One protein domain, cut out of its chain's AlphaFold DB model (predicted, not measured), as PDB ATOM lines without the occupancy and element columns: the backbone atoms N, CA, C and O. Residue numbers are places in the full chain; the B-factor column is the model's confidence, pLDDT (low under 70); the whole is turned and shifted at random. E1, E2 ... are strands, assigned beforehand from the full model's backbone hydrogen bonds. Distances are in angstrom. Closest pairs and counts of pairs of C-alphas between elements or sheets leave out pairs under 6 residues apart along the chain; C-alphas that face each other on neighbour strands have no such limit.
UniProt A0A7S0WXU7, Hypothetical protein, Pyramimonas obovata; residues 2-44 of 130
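AT A GLANCE: This is residues 2 to 44 of the 130 residues of the protein "Hypothetical protein" of Pyramimonas obovata (UniProt A0A7S0WXU7). With little regular structure, this is a single two-stranded hairpin, E1 and E2, followed by a long unnamed stretch, residues 24 to 44, that runs on beyond E2 and then folds back. The hairpin's turn end, residues 13 to 18, sticks out, and so do residues 32 to 37 of the long stretch. The printed part has 43 residues, with no named helix and two antiparallel strands, E1 then E2; it is all strand by class, though under half of its residues are in named elements. It is loose, with a radius of gyration of the C-alphas of 13.1 A, and spans 36 by 23 by 17 A, only just elongated.

HOW THE PARTS SIT: E1, residues 8 to 13, and E2, residues 18 to 23, form a hairpin with a tight link of 4 residues. They are antiparallel, with 163 degrees between their directions. N 9 and O 22 are within hydrogen-bond range at 2.8 A.

IN THESE COORDINATES: E1 runs 16.6 A from C-alpha 8 at (-29.444, -23.720, 24.711). E2 runs 16.7 A to C-alpha 23 at (-29.531, -22.612, 20.456).

THE WHOLE: The C-alphas farthest apart, of Thr 15 and Asp 29, are 36.4 A apart. The printed part has no cut, and no printed residue is under 70 in pLDDT.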
ATOM      1  N   GLY A   2     -31.919 -14.115  32.576       84.00
ATOM      2  CA  GLY A   2     -32.730 -14.072  31.360       84.00
ATOM      3  C   GLY A   2     -32.150 -14.989  30.291       84.00
ATOM      4  O   GLY A   2     -31.046 -15.510  30.458       84.00
ATOM      5  N   LEU A   3     -32.903 -15.169  29.211       89.19
ATOM      6  CA  LEU A   3     -32.391 -15.775  27.988       89.19
ATOM      7  C   LEU A   3     -31.457 -14.771  27.300       89.19
ATOM      8  O   LEU A   3     -31.724 -13.570  27.312       89.19
ATOM      9  N   GLY A   4     -30.353 -15.260  26.751       89.50
ATOM     10  CA  GLY A   4     -29.338 -14.447  26.090       89.50
ATOM     11  C   GLY A   4     -28.672 -15.219  24.960       89.50
ATOM     12  O   GLY A   4     -29.018 -16.372  24.696       89.50
ATOM     13  N   ASP A   5     -27.717 -14.573  24.300       93.75
ATOM     14  CA  ASP A   5     -26.937 -15.210  23.243       93.75
ATOM     15  C   ASP A   5     -26.218 -16.470  23.754       93.75
ATOM     16  O   ASP A   5     -25.691 -16.501  24.869       93.75
ATOM     17  N   GLY A   6     -26.238 -17.523  22.941       91.94
ATOM     18  CA  GLY A   6     -25.600 -18.801  23.235       91.94
ATOM     19  C   GLY A   6     -26.369 -19.701  24.204       91.94
ATOM     20  O   GLY A   6     -25.893 -20.793  24.505       91.94
ATOM     21  N   VAL A   7     -27.546 -19.291  24.691       95.06
ATOM     22  CA  VAL A   7     -28.374 -20.149  25.551       95.06
ATOM     23  C   VAL A   7     -28.957 -21.305  24.739       95.06
ATOM     24  O   VAL A   7     -29.567 -21.096  23.690       95.06
ATOM     25  N   SER A   8     -28.803 -22.524  25.256       93.12
ATOM     26  CA  SER A   8     -29.444 -23.720  24.711       93.12
ATOM     27  C   SER A   8     -30.730 -24.046  25.472       93.12
ATOM     28  O   SER A   8     -30.769 -23.970  26.701       93.12
ATOM     29  N   LEU A   9     -31.776 -24.398  24.732       93.00
ATOM     30  CA  LEU A   9     -33.082 -24.802  25.236       93.00
ATOM     31  C   LEU A   9     -33.386 -26.214  24.745       93.00
ATOM     32  O   LEU A   9     -33.297 -26.474  23.548       93.00
ATOM     33  N   GLU A  10     -33.789 -27.096  25.648       93.19
ATOM     34  CA  GLU A  10     -34.306 -28.417  25.293       93.19
ATOM     35  C   GLU A  10     -35.831 -28.341  25.209       93.19
ATOM     36  O   GLU A  10     -36.503 -27.921  26.154       93.19
ATOM     37  N   VAL A  11     -36.373 -28.710  24.053       92.56
ATOM     38  CA  VAL A  11     -37.810 -28.771  23.795       92.56
ATOM     39  C   VAL A  11     -38.182 -30.230  23.619       92.56
ATOM     40  O   VAL A  11     -37.654 -30.913  22.744       92.56
ATOM     41  N   GLN A  12     -39.094 -30.700  24.462       93.50
ATOM     42  CA  GLN A  12     -39.575 -32.075  24.454       93.50
ATOM     43  C   GLN A  12     -41.097 -32.083  24.307       93.50
ATOM     44  O   GLN A  12     -41.803 -31.402  25.053       93.50
ATOM     45  N   ASP A  13     -41.595 -32.889  23.375       91.25
ATOM     46  CA  ASP A  13     -43.002 -33.262  23.269       91.25
ATOM     47  C   ASP A  13     -43.154 -34.733  23.671       91.25
ATOM     48  O   ASP A  13     -42.758 -35.656  22.953       91.25
ATOM     49  N   GLY A  14     -43.750 -34.952  24.844       91.69
ATOM     50  CA  GLY A  14     -43.956 -36.290  25.392       91.69
ATOM     51  C   GLY A  14     -45.004 -37.129  24.653       91.69
ATOM     52  O   GLY A  14     -45.011 -38.345  24.818       91.69
ATOM     53  N   THR A  15     -45.883 -36.520  23.851       94.06
ATOM     54  CA  THR A  15     -46.916 -37.231  23.078       94.06
ATOM     55  C   THR A  15     -46.406 -37.683  21.719       94.06
ATOM     56  O   THR A  15     -46.708 -38.791  21.281       94.06
ATOM     57  N   GLN A  16     -45.596 -36.848  21.076       89.00
ATOM     58  CA  GLN A  16     -45.003 -37.135  19.771       89.00
ATOM     59  C   GLN A  16     -43.655 -37.855  19.889       89.00
ATOM     60  O   GLN A  16     -43.065 -38.214  18.873       89.00
ATOM     61  N   HIS A  17     -43.166 -38.072  21.119       89.50
ATOM     62  CA  HIS A  17     -41.818 -38.572  21.399       89.50
ATOM     63  C   HIS A  17     -40.744 -37.772  20.642       89.50
ATOM     64  O   HIS A  17     -39.783 -38.333  20.115       89.50
ATOM     65  N   PHE A  18     -40.939 -36.455  20.570       88.19
ATOM     66  CA  PHE A  18     -40.053 -35.530  19.881       88.19
ATOM     67  C   PHE A  18     -39.186 -34.794  20.897       88.19
ATOM     68  O   PHE A  18     -39.669 -34.332  21.928       88.19
ATOM     69  N   GLU A  19     -37.906 -34.658  20.583       92.25
ATOM     70  CA  GLU A  19     -36.950 -33.903  21.379       92.25
ATOM     71  C   GLU A  19     -36.024 -33.136  20.438       92.25
ATOM     72  O   GLU A  19     -35.470 -33.703  19.491       92.25
ATOM     73  N   CYS A  20     -35.851 -31.839  20.686       90.31
ATOM     74  CA  CYS A  20     -34.867 -31.032  19.983       90.31
ATOM     75  C   CYS A  20     -34.168 -30.047  20.922       90.31
ATOM     76  O   CYS A  20     -34.720 -29.595  21.923       90.31
ATOM     77  N   SER A  21     -32.929 -29.706  20.574       91.94
ATOM     78  CA  SER A  21     -32.149 -28.687  21.268       91.94
ATOM     79  C   SER A  21     -32.043 -27.450  20.385       91.94
ATOM     80  O   SER A  21     -31.441 -27.488  19.311       91.94
ATOM     81  N   LEU A  22     -32.589 -26.334  20.851       93.00
ATOM     82  CA  LEU A  22     -32.494 -25.031  20.206       93.00
ATOM     83  C   LEU A  22     -31.326 -24.255  20.806       93.00
ATOM     84  O   LEU A  22     -31.123 -24.271  22.012       93.00
ATOM     85  N   THR A  23     -30.561 -23.547  19.978       93.69
ATOM     86  CA  THR A  23     -29.531 -22.612  20.456       93.69
ATOM     87  C   THR A  23     -29.893 -21.207  20.016       93.69
ATOM     88  O   THR A  23     -30.013 -20.939  18.821       93.69
ATOM     89  N   LEU A  24     -30.050 -20.310  20.984       94.25
ATOM     90  CA  LEU A  24     -30.336 -18.904  20.751       94.25
ATOM     91  C   LEU A  24     -29.074 -18.200  20.261       94.25
ATOM     92  O   LEU A  24     -28.024 -18.268  20.899       94.25
ATOM     93  N   LYS A  25     -29.189 -17.507  19.129       93.56
ATOM     94  CA  LYS A  25     -28.170 -16.580  18.638       93.56
ATOM     95  C   LYS A  25     -28.808 -15.217  18.460       93.56
ATOM     96  O   LYS A  25     -29.747 -15.087  17.678       93.56
ATOM     97  N   HIS A  26     -28.312 -14.232  19.196       93.94
ATOM     98  CA  HIS A  26     -28.754 -12.851  19.070       93.94
ATOM     99  C   HIS A  26     -28.232 -12.264  17.757       93.94
ATOM    100  O   HIS A  26     -27.110 -12.534  17.321       93.94
ATOM    101  N   THR A  27     -29.065 -11.481  17.091       92.38
ATOM    102  CA  THR A  27     -28.733 -10.769  15.858       92.38
ATOM    103  C   THR A  27     -29.578  -9.508  15.833       92.38
ATOM    104  O   THR A  27     -30.759  -9.570  16.146       92.38
ATOM    105  N   ASP A  28     -28.972  -8.377  15.489       92.94
ATOM    106  CA  ASP A  28     -29.674  -7.094  15.355       92.94
ATOM    107  C   ASP A  28     -30.046  -6.796  13.887       92.94
ATOM    108  O   ASP A  28     -30.880  -5.937  13.615       92.94
ATOM    109  N   ASP A  29     -29.455  -7.531  12.937       93.00
ATOM    110  CA  ASP A  29     -29.661  -7.384  11.493       93.00
ATOM    111  C   ASP A  29     -30.700  -8.387  10.958       93.00
ATOM    112  O   ASP A  29     -30.362  -9.497  10.516       93.00
ATOM    113  N   PHE A  30     -31.967  -7.970  10.963       93.88
ATOM    114  CA  PHE A  30     -33.072  -8.658  10.291       93.88
ATOM    115  C   PHE A  30     -33.557  -7.851   9.082       93.88
ATOM    116  O   PHE A  30     -33.651  -6.625   9.134       93.88
ATOM    117  N   ASP A  31     -33.838  -8.541   7.978       92.94
ATOM    118  CA  ASP A  31     -34.412  -7.939   6.771       92.94
ATOM    119  C   ASP A  31     -35.943  -7.980   6.887       92.94
ATOM    120  O   ASP A  31     -36.526  -9.059   6.850       92.94
ATOM    121  N   GLU A  32     -36.604  -6.825   7.027       92.81
ATOM    122  CA  GLU A  32     -38.058  -6.736   7.273       92.81
ATOM    123  C   GLU A  32     -38.920  -7.351   6.157       92.81
ATOM    124  O   GLU A  32     -40.069  -7.718   6.399       92.81
ATOM    125  N   LEU A  33     -38.389  -7.476   4.935       93.50
ATOM    126  CA  LEU A  33     -39.107  -8.085   3.815       93.50
ATOM    127  C   LEU A  33     -38.938  -9.604   3.785       93.50
ATOM    128  O   LEU A  33     -39.853 -10.312   3.374       93.50
ATOM    129  N   LYS A  34     -37.768 -10.112   4.186       90.44
ATOM    130  CA  LYS A  34     -37.474 -11.556   4.161       90.44
ATOM    131  C   LYS A  34     -37.800 -12.257   5.471       90.44
ATOM    132  O   LYS A  34     -38.069 -13.453   5.468       90.44
ATOM    133  N   GLU A  35     -37.724 -11.538   6.581       91.69
ATOM    134  CA  GLU A  35     -37.849 -12.064   7.939       91.69
ATOM    135  C   GLU A  35     -38.711 -11.140   8.792       91.69
ATOM    136  O   GLU A  35     -38.236 -10.544   9.766       91.69
ATOM    137  N   PRO A  36     -39.999 -11.027   8.444       91.06
ATOM    138  CA  PRO A  36     -40.919 -10.172   9.181       91.06
ATOM    139  C   PRO A  36     -41.062 -10.610  10.649       91.06
ATOM    140  O   PRO A  36     -41.341  -9.784  11.514       91.06
ATOM    141  N   ASP A  37     -40.830 -11.894  10.940       92.50
ATOM    142  CA  ASP A  37     -40.953 -12.473  12.279       92.50
ATOM    143  C   ASP A  37     -39.768 -12.146  13.206       92.50
ATOM    144  O   ASP A  37     -39.855 -12.353  14.419       92.50
ATOM    145  N   GLY A  38     -38.646 -11.657  12.661       92.50
ATOM    146  CA  GLY A  38     -37.467 -11.285  13.451       92.50
ATOM    147  C   GLY A  38     -36.700 -12.464  14.067       92.50
ATOM    148  O   GLY A  38     -36.018 -12.292  15.077       92.50
ATOM    149  N   PHE A  39     -36.801 -13.671  13.498       91.81
ATOM    150  CA  PHE A  39     -35.947 -14.809  13.859       91.81
ATOM    151  C   PHE A  39     -35.666 -15.733  12.664       91.81
ATOM    152  O   PHE A  39     -36.451 -15.825  11.725       91.81
ATOM    153  N   ARG A  40     -34.544 -16.468  12.722       90.69
ATOM    154  CA  ARG A  40     -34.177 -17.507  11.739       90.69
ATOM    155  C   ARG A  40     -33.966 -18.841  12.434       90.69
ATOM    156  O   ARG A  40     -33.191 -18.918  13.388       90.69
ATOM    157  N   ILE A  41     -34.543 -19.905  11.885       90.81
ATOM    158  CA  ILE A  41     -34.201 -21.277  12.270       90.81
ATOM    159  C   ILE A  41     -33.115 -21.770  11.314       90.81
ATOM    160  O   ILE A  41     -33.254 -21.685  10.097       90.81
ATOM    161  N   LYS A  42     -31.998 -22.242  11.870       88.75
ATOM    162  CA  LYS A  42     -30.890 -22.821  11.105       88.75
ATOM    163  C   LYS A  42     -30.637 -24.244  11.572       88.75
ATOM    164  O   LYS A  42     -30.586 -24.490  12.774       88.75
ATOM    165  N   GLY A  43     -30.371 -25.120  10.613       87.31
ATOM    166  CA  GLY A  43     -30.141 -26.540  10.842       87.31
ATOM    167  C   GLY A  43     -31.300 -27.381  10.333       87.31
ATOM    168  O   GLY A  43     -32.358 -26.861   9.984       87.31
ATOM    169  N   ASP A  44     -31.067 -28.682  10.288       77.12
ATOM    170  CA  ASP A  44     -32.081 -29.651   9.915       77.12
ATOM    171  C   ASP A  44     -32.899 -30.013  11.152       77.12
ATOM    172  O   ASP A  44     -32.360 -30.464  12.167       77.12
TER     173      ASP A  44